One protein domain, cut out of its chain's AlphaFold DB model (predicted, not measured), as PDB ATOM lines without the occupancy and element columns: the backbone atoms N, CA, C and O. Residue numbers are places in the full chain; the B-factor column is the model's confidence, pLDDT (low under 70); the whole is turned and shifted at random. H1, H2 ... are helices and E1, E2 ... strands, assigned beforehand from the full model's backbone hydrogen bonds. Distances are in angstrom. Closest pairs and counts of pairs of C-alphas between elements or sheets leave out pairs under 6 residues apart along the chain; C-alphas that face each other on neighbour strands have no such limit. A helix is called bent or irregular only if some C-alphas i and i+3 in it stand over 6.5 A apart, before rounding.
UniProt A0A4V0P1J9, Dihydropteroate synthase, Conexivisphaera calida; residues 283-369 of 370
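What this domain is: This is residues 283 to 369 of the 370 residues of the protein "Dihydropteroate synthase" of Conexivisphaera calida (UniProt A0A4V0P1J9). A twisted four-stranded sheet has two short helices, H1 and H2, packed side by side over one face as a helical hairpin, while the short H3 only grazes the sheet at the end of the printed part. Two long links loop away from this slab: residues 289 to 302 on the side away from H1 and H2, and residues 310 to 328 in a wide swing past the E3 edge. The printed part has 87 residues, in the order E1 E2 E3 E4 H1 H2 H3; the sheet runs E1, E2, E4, E3 and is antiparallel throughout. The class is mixed, helices and strands, with 41 of the 87 residues in named elements, which is under half. The whole is compact, with a radius of gyration of the C-alphas of 11.3 A, and rounded, with spans of 31 by 26 by 23 A.

Where its parts are: E1 is residues 286 to 288, 6.8 A long, from C-alpha 286 at (-16.596, -19.907, 14.596). E2, residues 303 to 309, measures 19.4 A, E3, residues 329 to 333, 12.1 A, and E4, residues 336 to 342, 19.8 A, ending at (-3.230, -27.784, 8.932). H1 is residues 346 to 351, 10.4 A; H2 is residues 355 to 363, 15.3 A; H3 is residues 366 to 369, 5.3 A, ending at (-3.861, -30.211, 18.101).

How they stand to each other: E1 and E2 form a hairpin at 148 degrees, with N 287 and O 307 2.8 A apart, within hydrogen-bond range. E2 and E4 are antiparallel at 159 degrees, with N 306 and O 339 2.9 A apart. E3 and E4 form a hairpin at 156 degrees, with N 338 and O 330 2.8 A apart. H1 and H2 lie on the same face in two layers, helices on one face of a sheet. H2 is over E2 and only just over E1, with 3 of its C-alphas there, at a height over the sheet of 8.5 A; its closest C-alphas to E1 are those of Ala 360 and Ala 286, 5.3 A. H1 is over E4 at a height of 10.8 A. H1 and H2 touch, opposite ways at a steep tilt of 40 degrees, the C-alphas of Gly 350 and Ala 358 being closest at 3.9 A. H2 is irregular: C-alphas 356 and 359 are 7.1 A apart. Within hydrogen-bond range are 0 of 2 O i to N i+4 pairs in H1 and 0 of 5 in H2, but 3 of 3 and 4 of 6 O i to N i+3 pairs; H3 is too short for an i+4 pair. H2 and H3 meet only through their link, and H3 grazes the sheet with residues 368 to 369.

The domain as a whole: The two C-alphas farthest apart, of Gly 313 and Pro 366, are 31.5 A apart. The printed part has no cut. The links E1 to E2, 14 residues, and E2 to E3, 19 residues, are long. The mean pLDDT of the printed part is 83.6; residues 312 to 318, 320 and 366 to 369 are under 70.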
ATOM      1  N   ALA A 283     -15.435 -19.255  19.103       89.31
ATOM      2  CA  ALA A 283     -14.870 -17.910  19.130       89.31
ATOM      3  C   ALA A 283     -15.529 -17.066  18.034       89.31
ATOM      4  O   ALA A 283     -15.551 -17.450  16.865       89.31
ATOM      5  N   GLY A 284     -16.128 -15.933  18.410       86.38
ATOM      6  CA  GLY A 284     -16.895 -15.100  17.480       86.38
ATOM      7  C   GLY A 284     -18.004 -15.885  16.761       86.38
ATOM      8  O   GLY A 284     -18.952 -16.370  17.384       86.38
ATOM      9  N   SER A 285     -17.898 -15.994  15.435       87.31
ATOM     10  CA  SER A 285     -18.818 -16.759  14.580       87.31
ATOM     11  C   SER A 285     -18.363 -18.196  14.293       87.31
ATOM     12  O   SER A 285     -19.068 -18.904  13.569       87.31
ATOM     13  N   ALA A 286     -17.225 -18.621  14.850       92.25
ATOM     14  CA  ALA A 286     -16.596 -19.907  14.596       92.25
ATOM     15  C   ALA A 286     -16.857 -20.929  15.714       92.25
ATOM     16  O   ALA A 286     -16.927 -20.585  16.896       92.25
ATOM     17  N   VAL A 287     -16.964 -22.196  15.324       94.38
ATOM     18  CA  VAL A 287     -17.149 -23.365  16.189       94.38
ATOM     19  C   VAL A 287     -16.115 -24.424  15.809       94.38
ATOM     20  O   VAL A 287     -15.961 -24.741  14.630       94.38
ATOM     21  N   ASP A 288     -15.418 -24.978  16.799       94.25
ATOM     22  CA  ASP A 288     -14.424 -26.036  16.609       94.25
ATOM     23  C   ASP A 288     -15.099 -27.409  16.506       94.25
ATOM     24  O   ASP A 288     -15.751 -27.872  17.447       94.25
ATOM     25  N   LEU A 289     -14.933 -28.055  15.352       94.00
ATOM     26  CA  LEU A 289     -15.474 -29.377  15.044       94.00
ATOM     27  C   LEU A 289     -14.394 -30.452  14.909       94.00
ATOM     28  O   LEU A 289     -14.701 -31.582  14.532       94.00
ATOM     29  N   THR A 290     -13.141 -30.125  15.219       91.38
ATOM     30  CA  THR A 290     -11.977 -30.986  14.959       91.38
ATOM     31  C   THR A 290     -12.123 -32.385  15.553       91.38
ATOM     32  O   THR A 290     -11.740 -33.357  14.917       91.38
ATOM     33  N   ARG A 291     -12.732 -32.498  16.739       89.06
ATOM     34  CA  ARG A 291     -12.921 -33.772  17.456       89.06
ATOM     35  C   ARG A 291     -14.202 -34.526  17.101       89.06
ATOM     36  O   ARG A 291     -14.469 -35.564  17.698       89.06
ATOM     37  N   PHE A 292     -15.032 -33.975  16.220       89.69
ATOM     38  CA  PHE A 292     -16.340 -34.548  15.891       89.69
ATOM     39  C   PHE A 292     -16.439 -34.998  14.440       89.69
ATOM     40  O   PHE A 292     -17.305 -35.810  14.136       89.69
ATOM     41  N   LEU A 293     -15.606 -34.447  13.554       88.00
ATOM     42  CA  LEU A 293     -15.596 -34.818  12.146       88.00
ATOM     43  C   LEU A 293     -14.721 -36.041  11.901       88.00
ATOM     44  O   LEU A 293     -13.634 -36.168  12.457       88.00
ATOM     45  N   GLU A 294     -15.192 -36.888  10.999       85.81
ATOM     46  CA  GLU A 294     -14.530 -38.122  10.587       85.81
ATOM     47  C   GLU A 294     -13.850 -37.944   9.213       85.81
ATOM     48  O   GLU A 294     -14.096 -36.947   8.520       85.81
ATOM     49  N   PRO A 295     -12.995 -38.885   8.762       84.69
ATOM     50  CA  PRO A 295     -12.346 -38.795   7.451       84.69
ATOM     51  C   PRO A 295     -13.304 -38.597   6.268       84.69
ATOM     52  O   PRO A 295     -13.000 -37.854   5.336       84.69
ATOM     53  N   GLU A 296     -14.486 -39.206   6.331       82.88
ATOM     54  CA  GLU A 296     -15.586 -39.030   5.372       82.88
ATOM     55  C   GLU A 296     -16.113 -37.580   5.304       82.88
ATOM     56  O   GLU A 296     -16.448 -37.081   4.235       82.88
ATOM     57  N   ASP A 297     -16.041 -36.808   6.394       81.00
ATOM     58  CA  ASP A 297     -16.378 -35.378   6.366       81.00
ATOM     59  C   ASP A 297     -15.301 -34.522   5.668       81.00
ATOM     60  O   ASP A 297     -15.481 -33.315   5.467       81.00
ATOM     61  N   GLY A 298     -14.179 -35.135   5.274       78.06
ATOM     62  CA  GLY A 298     -12.999 -34.481   4.717       78.06
ATOM     63  C   GLY A 298     -11.979 -34.031   5.757       78.06
ATOM     64  O   GLY A 298     -11.088 -33.244   5.424       78.06
ATOM     65  N   TRP A 299     -12.109 -34.494   7.001       85.44
ATOM     66  CA  TRP A 299     -11.086 -34.299   8.022       85.44
ATOM     67  C   TRP A 299      -9.916 -35.279   7.824       85.44
ATOM     68  O   TRP A 299     -10.050 -36.341   7.226       85.44
ATOM     69  N   SER A 300      -8.731 -34.922   8.312       84.19
ATOM     70  CA  SER A 300      -7.597 -35.845   8.384       84.19
ATOM     71  C   SER A 300      -6.737 -35.525   9.608       84.19
ATOM     72  O   SER A 300      -6.700 -34.361  10.017       84.19
ATOM     73  N   PRO A 301      -5.975 -36.496  10.147       85.31
ATOM     74  CA  PRO A 301      -5.050 -36.242  11.248       85.31
ATOM     75  C   PRO A 301      -4.127 -35.045  10.978       85.31
ATOM     76  O   PRO A 301      -3.678 -34.833   9.848       85.31
ATOM     77  N   GLY A 302      -3.858 -34.247  12.016       86.38
ATOM     78  CA  GLY A 302      -3.043 -33.029  11.915       86.38
ATOM     79  C   GLY A 302      -3.767 -31.813  11.319       86.38
ATOM     80  O   GLY A 302      -3.116 -30.814  11.003       86.38
ATOM     81  N   ARG A 303      -5.096 -31.870  11.157       89.62
ATOM     82  CA  ARG A 303      -5.925 -30.743  10.707       89.62
ATOM     83  C   ARG A 303      -6.890 -30.271  11.781       89.62
ATOM     84  O   ARG A 303      -7.410 -31.077  12.545       89.62
ATOM     85  N   VAL A 304      -7.181 -28.975  11.735       91.69
ATOM     86  CA  VAL A 304      -8.259 -28.324  12.485       91.69
ATOM     87  C   VAL A 304      -9.443 -28.116  11.544       91.69
ATOM     88  O   VAL A 304      -9.251 -27.725  10.388       91.69
ATOM     89  N   SER A 305     -10.652 -28.378  12.043       93.69
ATOM     90  CA  SER A 305     -11.913 -28.197  11.319       93.69
ATOM     91  C   SER A 305     -12.799 -27.192  12.040       93.69
ATOM     92  O   SER A 305     -13.255 -27.465  13.148       93.69
ATOM     93  N   LEU A 306     -13.080 -26.054  11.410       94.19
ATOM     94  CA  LEU A 306     -13.875 -24.975  12.001       94.19
ATOM     95  C   LEU A 306     -15.114 -24.706  11.150       94.19
ATOM     96  O   LEU A 306     -15.000 -24.490   9.945       94.19
ATOM     97  N   ALA A 307     -16.292 -24.681  11.771       94.44
ATOM     98  CA  ALA A 307     -17.494 -24.152  11.138       94.44
ATOM     99  C   ALA A 307     -17.603 -22.657  11.432       94.44
ATOM    100  O   ALA A 307     -17.593 -22.261  12.595       94.44
ATOM    101  N   VAL A 308     -17.703 -21.825  10.400       93.06
ATOM    102  CA  VAL A 308     -17.627 -20.364  10.496       93.06
ATOM    103  C   VAL A 308     -18.820 -19.743   9.782       93.06
ATOM    104  O   VAL A 308     -19.044 -20.013   8.604       93.06
ATOM    105  N   ALA A 309     -19.585 -18.893  10.472       90.75
ATOM    106  CA  ALA A 309     -20.586 -18.074   9.791       90.75
ATOM    107  C   ALA A 309     -19.899 -16.874   9.121       90.75
ATOM    108  O   ALA A 309     -19.180 -16.122   9.787       90.75
ATOM    109  N   ALA A 310     -20.141 -16.711   7.822       85.75
ATOM    110  CA  ALA A 310     -19.571 -15.679   6.969       85.75
ATOM    111  C   ALA A 310     -20.684 -14.767   6.411       85.75
ATOM    112  O   ALA A 310     -21.717 -15.274   5.962       85.75
ATOM    113  N   PRO A 311     -20.503 -13.433   6.425       74.25
ATOM    114  CA  PRO A 311     -21.436 -12.508   5.791       74.25
ATOM    115  C   PRO A 311     -21.579 -12.753   4.277       74.25
ATOM    116  O   PRO A 311     -20.642 -13.242   3.636       74.25
ATOM    117  N   PRO A 312     -22.715 -12.367   3.664       67.00
ATOM    118  CA  PRO A 312     -22.845 -12.344   2.209       67.00
ATOM    119  C   PRO A 312     -21.720 -11.520   1.563       67.00
ATOM    120  O   PRO A 312     -21.468 -10.392   1.976       67.00
ATOM    121  N   GLY A 313     -21.052 -12.077   0.548       63.22
ATOM    122  CA  GLY A 313     -19.925 -11.431  -0.144       63.22
ATOM    123  C   GLY A 313     -18.536 -11.722   0.447       63.22
ATOM    124  O   GLY A 313     -17.554 -11.576  -0.272       63.22
ATOM    125  N   ASP A 314     -18.460 -12.226   1.684       68.25
ATOM    126  CA  ASP A 314     -17.214 -12.679   2.337       68.25
ATOM    127  C   ASP A 314     -17.003 -14.204   2.225       68.25
ATOM    128  O   ASP A 314     -16.090 -14.776   2.826       68.25
ATOM    129  N   VAL A 315     -17.859 -14.884   1.460       64.38
ATOM    130  CA  VAL A 315     -17.773 -16.320   1.170       64.38
ATOM    131  C   VAL A 315     -16.758 -16.503   0.038       64.38
ATOM    132  O   VAL A 315     -17.032 -16.095  -1.090       64.38
ATOM    133  N   PRO A 316     -15.603 -17.146   0.272       59.72
ATOM    134  CA  PRO A 316     -14.568 -17.278  -0.752       59.72
ATOM    135  C   PRO A 316     -14.902 -18.304  -1.850       59.72
ATOM    136  O   PRO A 316     -14.051 -18.612  -2.684       59.72
ATOM    137  N   GLY A 317     -16.120 -18.852  -1.846       62.34
ATOM    138  CA  GLY A 317     -16.484 -20.047  -2.598       62.34
ATOM    139  C   GLY A 317     -15.755 -21.291  -2.082       62.34
ATOM    140  O   GLY A 317     -15.227 -21.312  -0.967       62.34
ATOM    141  N   ILE A 318     -15.729 -22.344  -2.903       64.50
ATOM    142  CA  ILE A 318     -14.906 -23.527  -2.632       64.50
ATOM    143  C   ILE A 318     -13.446 -23.159  -2.899       64.50
ATOM    144  O   ILE A 318     -13.088 -22.779  -4.013       64.50
ATOM    145  N   VAL A 319     -12.603 -23.297  -1.879       73.50
ATOM    146  CA  VAL A 319     -11.161 -23.041  -1.978       73.50
ATOM    147  C   VAL A 319     -10.437 -24.337  -1.657       73.50
ATOM    148  O   VAL A 319     -10.572 -24.829  -0.543       73.50
ATOM    149  N   GLU A 320      -9.677 -24.890  -2.603       65.56
ATOM    150  CA  GLU A 320      -8.930 -26.147  -2.403       65.56
ATOM    151  C   GLU A 320      -7.595 -25.960  -1.668       65.56
ATOM    152  O   GLU A 320      -7.046 -26.923  -1.135       65.56
ATOM    153  N   GLU A 321      -7.100 -24.721  -1.597       75.88
ATOM    154  CA  GLU A 321      -5.916 -24.354  -0.827       75.88
ATOM    155  C   GLU A 321      -6.076 -22.967  -0.187       75.88
ATOM    156  O   GLU A 321      -6.030 -21.929  -0.853       75.88
ATOM    157  N   VAL A 322      -6.267 -22.938   1.133       75.31
ATOM    158  CA  VAL A 322      -6.442 -21.683   1.883       75.31
ATOM    159  C   VAL A 322      -5.091 -20.982   2.058       75.31
ATOM    160  O   VAL A 322      -4.411 -21.182   3.055       75.31
ATOM    161  N   GLU A 323      -4.661 -20.193   1.074       79.88
ATOM    162  CA  GLU A 323      -3.463 -19.327   1.149       79.88
ATOM    163  C   GLU A 323      -2.175 -20.037   1.637       79.88
ATOM    164  O   GLU A 323      -1.390 -19.505   2.435       79.88
ATOM    165  N   GLY A 324      -1.959 -21.278   1.184       76.00
ATOM    166  CA  GLY A 324      -0.808 -22.097   1.581       76.00
ATOM    167  C   GLY A 324      -0.881 -22.659   3.006       76.00
ATOM    168  O   GLY A 324       0.120 -23.155   3.518       76.00
ATOM    169  N   MET A 325      -2.041 -22.585   3.674       79.56
ATOM    170  CA  MET A 325      -2.301 -23.237   4.970       79.56
ATOM    171  C   MET A 325      -2.612 -24.735   4.837       79.56
ATOM    172  O   MET A 325      -2.688 -25.432   5.848       79.56
ATOM    173  N   GLY A 326      -2.768 -25.225   3.601       76.00
ATOM    174  CA  GLY A 326      -3.089 -26.607   3.253       76.00
ATOM    175  C   GLY A 326      -4.490 -27.035   3.701       76.00
ATOM    176  O   GLY A 326      -4.809 -27.022   4.882       76.00
ATOM    177  N   GLY A 327      -5.315 -27.543   2.784       79.25
ATOM    178  CA  GLY A 327      -6.715 -27.898   3.063       79.25
ATOM    179  C   GLY A 327      -7.705 -26.971   2.385       79.25
ATOM    180  O   GLY A 327      -7.306 -26.133   1.584       79.25
ATOM    181  N   ARG A 328      -8.991 -27.141   2.705       86.75
ATOM    182  CA  ARG A 328     -10.095 -26.599   1.914       86.75
ATOM    183  C   ARG A 328     -11.106 -25.804   2.730       86.75
ATOM    184  O   ARG A 328     -11.331 -26.103   3.901       86.75
ATOM    185  N   VAL A 329     -11.762 -24.852   2.075       86.69
ATOM    186  CA  VAL A 329     -12.999 -24.216   2.548       86.69
ATOM    187  C   VAL A 329     -14.161 -24.760   1.731       86.69
ATOM    188  O   VAL A 329     -14.110 -24.752   0.501       86.69
ATOM    189  N   LEU A 330     -15.200 -25.230   2.415       87.44
ATOM    190  CA  LEU A 330     -16.439 -25.721   1.822       87.44
ATOM    191  C   LEU A 330     -17.610 -24.865   2.291       87.44
ATOM    192  O   LEU A 330     -17.755 -24.636   3.487       87.44
ATOM    193  N   GLU A 331     -18.486 -24.445   1.383       89.31
ATOM    194  CA  GLU A 331     -19.752 -23.835   1.786       89.31
ATOM    195  C   GLU A 331     -20.772 -24.927   2.133       89.31
ATOM    196  O   GLU A 331     -21.287 -25.641   1.268       89.31
ATOM    197  N   MET A 332     -21.064 -25.054   3.424       90.31
ATOM    198  CA  MET A 332     -21.953 -26.086   3.951       90.31
ATOM    199  C   MET A 332     -23.423 -25.704   3.860       90.31
ATOM    200  O   MET A 332     -24.273 -26.579   3.749       90.31
ATOM    201  N   ALA A 333     -23.730 -24.418   3.918       90.12
ATOM    202  CA  ALA A 333     -25.048 -23.819   3.736       90.12
ATOM    203  C   ALA A 333     -24.834 -22.318   3.459       90.12
ATOM    204  O   ALA A 333     -23.726 -21.835   3.697       90.12
ATOM    205  N   PRO A 334     -25.846 -21.566   2.985       89.44
ATOM    206  CA  PRO A 334     -25.685 -20.147   2.675       89.44
ATOM    207  C   PRO A 334     -25.059 -19.363   3.834       89.44
ATOM    208  O   PRO A 334     -25.628 -19.302   4.929       89.44
ATOM    209  N   GLY A 335     -23.877 -18.790   3.591       88.62
ATOM    210  CA  GLY A 335     -23.131 -18.017   4.592       88.62
ATOM    211  C   GLY A 335     -22.506 -18.853   5.717       88.62
ATOM    212  O   GLY A 335     -22.213 -18.325   6.789       88.62
ATOM    213  N   ILE A 336     -22.321 -20.162   5.517       91.88
ATOM    214  CA  ILE A 336     -21.703 -21.069   6.490       91.88
ATOM    215  C   ILE A 336     -20.586 -21.854   5.814       91.88
ATOM    216  O   ILE A 336     -20.810 -22.631   4.886       91.88
ATOM    217  N   LEU A 337     -19.376 -21.669   6.326       91.62
ATOM    218  CA  LEU A 337     -18.154 -22.272   5.822       91.62
ATOM    219  C   LEU A 337     -17.691 -23.383   6.760       91.62
ATOM    220  O   LEU A 337     -17.662 -23.193   7.972       91.62
ATOM    221  N   LEU A 338     -17.259 -24.507   6.203       92.38
ATOM    222  CA  LEU A 338     -16.446 -25.499   6.891       92.38
ATOM    223  C   LEU A 338     -15.007 -25.371   6.399       92.38
ATOM    224  O   LEU A 338     -14.715 -25.554   5.217       92.38
ATOM    225  N   VAL A 339     -14.119 -25.021   7.319       91.69
ATOM    226  CA  VAL A 339     -12.725 -24.688   7.052       91.69
ATOM    227  C   VAL A 339     -11.846 -25.795   7.601       91.69
ATOM    228  O   VAL A 339     -11.837 -26.034   8.806       91.69
ATOM    229  N   HIS A 340     -11.080 -26.434   6.723       91.31
ATOM    230  CA  HIS A 340     -10.056 -27.399   7.092       91.31
ATOM    231  C   HIS A 340      -8.678 -26.819   6.792       91.31
ATOM    232  O   HIS A 340      -8.349 -26.567   5.632       91.31
ATOM    233  N   VAL A 341      -7.846 -26.670   7.817       91.06
ATOM    234  CA  VAL A 341      -6.463 -26.186   7.682       91.06
ATOM    235  C   VAL A 341      -5.508 -27.081   8.454       91.06
ATOM    236  O   VAL A 341      -5.928 -27.787   9.375       91.06
ATOM    237  N   ARG A 342      -4.219 -27.096   8.092       90.69
ATOM    238  CA  ARG A 342      -3.230 -27.784   8.932       90.69
ATOM    239  C   ARG A 342      -3.168 -27.128  10.306       90.69
ATOM    240  O   ARG A 342      -3.174 -25.902  10.414       90.69
ATOM    241  N   ALA A 343      -3.073 -27.944  11.349       89.50
ATOM    242  CA  ALA A 343      -3.123 -27.461  12.720       89.50
ATOM    243  C   ALA A 343      -1.960 -26.514  13.059       89.50
ATOM    244  O   ALA A 343      -2.152 -25.524  13.762       89.50
ATOM    245  N   ASP A 344      -0.778 -26.752  12.488       89.25
ATOM    246  CA  ASP A 344       0.412 -25.915  12.671       89.25
ATOM    247  C   ASP A 344       0.342 -24.566  11.933       89.25
ATOM    248  O   ASP A 344       1.074 -23.637  12.267       89.25
ATOM    249  N   LEU A 345      -0.555 -24.437  10.949       90.12
ATOM    250  CA  LEU A 345      -0.772 -23.210  10.177       90.12
ATOM    251  C   LEU A 345      -2.093 -22.509  10.515       90.12
ATOM    252  O   LEU A 345      -2.326 -21.407  10.025       90.12
ATOM    253  N   CYS A 346      -2.934 -23.103  11.364       90.38
ATOM    254  CA  CYS A 346      -4.280 -22.622  11.682       90.38
ATOM    255  C   CYS A 346      -4.288 -21.167  12.186       90.38
ATOM    256  O   CYS A 346      -5.130 -20.375  11.771       90.38
ATOM    257  N   GLY A 347      -3.295 -20.758  12.986       89.69
ATOM    258  CA  GLY A 347      -3.186 -19.374  13.472       89.69
ATOM    259  C   GLY A 347      -3.085 -18.312  12.363       89.69
ATOM    260  O   GLY A 347      -3.438 -17.156  12.589       89.69
ATOM    261  N   ARG A 348      -2.674 -18.687  11.140       90.62
ATOM    262  CA  ARG A 348      -2.614 -17.774   9.982       90.62
ATOM    263  C   ARG A 348      -3.993 -17.346   9.472       90.62
ATOM    264  O   ARG A 348      -4.062 -16.370   8.728       90.62
ATOM    265  N   LEU A 349      -5.083 -17.995   9.904       88.94
ATOM    266  CA  LEU A 349      -6.452 -17.548   9.618       88.94
ATOM    267  C   LEU A 349      -6.683 -16.094  10.069       88.94
ATOM    268  O   LEU A 349      -7.375 -15.345   9.378       88.94
ATOM    269  N   GLY A 350      -6.029 -15.672  11.159       87.50
ATOM    270  CA  GLY A 350      -6.142 -14.331  11.745       87.50
ATOM    271  C   GLY A 350      -5.620 -13.209  10.846       87.50
ATOM    272  O   GLY A 350      -6.059 -12.070  10.964       87.50
ATOM    273  N   THR A 351      -4.710 -13.530   9.925       87.75
ATOM    274  CA  THR A 351      -4.159 -12.587   8.940       87.75
ATOM    275  C   THR A 351      -4.523 -12.971   7.508       87.75
ATOM    276  O   THR A 351      -3.871 -12.511   6.572       87.75
ATOM    277  N   SER A 352      -5.497 -13.866   7.325       85.19
ATOM    278  CA  SER A 352      -5.941 -14.269   5.991       85.19
ATOM    279  C   SER A 352      -6.666 -13.124   5.288       85.19
ATOM    280  O   SER A 352      -7.229 -12.237   5.936       85.19
ATOM    281  N   ARG A 353      -6.719 -13.156   3.952       82.94
ATOM    282  CA  ARG A 353      -7.497 -12.162   3.188       82.94
ATOM    283  C   ARG A 353      -9.014 -12.279   3.374       82.94
ATOM    284  O   ARG A 353      -9.737 -11.477   2.793       82.94
ATOM    285  N   TYR A 354      -9.488 -13.290   4.107       82.38
ATOM    286  CA  TYR A 354     -10.902 -13.582   4.332       82.38
ATOM    287  C   TYR A 354     -11.310 -13.108   5.734       82.38
ATOM    288  O   TYR A 354     -11.083 -13.829   6.710       82.38
ATOM    289  N   PRO A 355     -11.938 -11.925   5.874       82.69
ATOM    290  CA  PRO A 355     -12.217 -11.334   7.184       82.69
ATOM    291  C   PRO A 355     -13.084 -12.228   8.075       82.69
ATOM    292  O   PRO A 355     -12.873 -12.288   9.286       82.69
ATOM    293  N   ALA A 356     -14.003 -12.993   7.472       82.50
ATOM    294  CA  ALA A 356     -14.846 -13.958   8.171       82.50
ATOM    295  C   ALA A 356     -14.048 -15.024   8.946       82.50
ATOM    296  O   ALA A 356     -14.546 -15.557   9.935       82.50
ATOM    297  N   LEU A 357     -12.814 -15.329   8.528       86.19
ATOM    298  CA  LEU A 357     -11.971 -16.349   9.156       86.19
ATOM    299  C   LEU A 357     -11.101 -15.807  10.293       86.19
ATOM    300  O   LEU A 357     -10.549 -16.599  11.053       86.19
ATOM    301  N   ALA A 358     -10.985 -14.485  10.441       85.69
ATOM    302  CA  ALA A 358     -10.034 -13.887  11.373       85.69
ATOM    303  C   ALA A 358     -10.280 -14.330  12.825       85.69
ATOM    304  O   ALA A 358      -9.356 -14.771  13.503       85.69
ATOM    305  N   GLY A 359     -11.542 -14.311  13.272       84.81
ATOM    306  CA  GLY A 359     -11.921 -14.755  14.622       84.81
ATOM    307  C   GLY A 359     -11.799 -16.267  14.845       84.81
ATOM    308  O   GLY A 359     -11.765 -16.724  15.982       84.81
ATOM    309  N   ALA A 360     -11.694 -17.061  13.775       87.88
ATOM    310  CA  ALA A 360     -11.504 -18.503  13.883       87.88
ATOM    311  C   ALA A 360     -10.083 -18.860  14.367       87.88
ATOM    312  O   ALA A 360      -9.879 -19.933  14.934       87.88
ATOM    313  N   ALA A 361      -9.115 -17.947  14.210       89.38
ATOM    314  CA  ALA A 361      -7.737 -18.128  14.669       89.38
ATOM    315  C   ALA A 361      -7.619 -18.305  16.192       89.38
ATOM    316  O   ALA A 361      -6.728 -19.018  16.656       89.38
ATOM    317  N   ASP A 362      -8.551 -17.739  16.964       90.25
ATOM    318  CA  ASP A 362      -8.593 -17.875  18.425       90.25
ATOM    319  C   ASP A 362      -8.835 -19.329  18.870       90.25
ATOM    320  O   ASP A 362      -8.517 -19.715  19.996       90.25
ATOM    321  N   LEU A 363      -9.361 -20.175  17.976       90.88
ATOM    322  CA  LEU A 363      -9.567 -21.598  18.233       90.88
ATOM    323  C   LEU A 363      -8.307 -22.435  17.976       90.88
ATOM    324  O   LEU A 363      -8.232 -23.550  18.489       90.88
ATOM    325  N   CYS A 364      -7.297 -21.903  17.281       86.75
ATOM    326  CA  CYS A 364      -6.120 -22.617  16.766       86.75
ATOM    327  C   CYS A 364      -4.986 -22.882  17.786       86.75
ATOM    328  O   CYS A 364      -3.833 -23.075  17.398       86.75
ATOM    329  N   GLY A 365      -5.281 -22.869  19.089       75.12
ATOM    330  CA  GLY A 365      -4.304 -23.128  20.156       75.12
ATOM    331  C   GLY A 365      -3.874 -24.604  20.292       75.12
ATOM    332  O   GLY A 365      -4.356 -25.459  19.553       75.12
ATOM    333  N   PRO A 366      -3.013 -24.942  21.276       65.00
ATOM    334  CA  PRO A 366      -2.539 -26.314  21.515       65.00
ATOM    335  C   PRO A 366      -3.671 -27.335  21.699       65.00
ATOM    336  O   PRO A 366      -3.556 -28.474  21.264       65.00
ATOM    337  N   GLU A 367      -4.795 -26.908  22.281       61.47
ATOM    338  CA  GLU A 367      -6.003 -27.728  22.452       61.47
ATOM    339  C   GLU A 367      -6.645 -28.167  21.126       61.47
ATOM    340  O   GLU A 367      -7.362 -29.162  21.111       61.47
ATOM    341  N   ALA A 368      -6.388 -27.455  20.023       57.72
ATOM    342  CA  ALA A 368      -6.855 -27.823  18.685       57.72
ATOM    343  C   ALA A 368      -5.979 -28.899  18.018       57.72
ATOM    344  O   ALA A 368      -6.345 -29.427  16.972       57.72
ATOM    345  N   GLN A 369      -4.810 -29.204  18.598       51.44
ATOM    346  CA  GLN A 369      -3.861 -30.211  18.101       51.44
ATOM    347  C   GLN A 369      -4.030 -31.579  18.788       51.44
ATOM    348  O   GLN A 369      -3.363 -32.539  18.406       51.44
TER     349      GLN A 369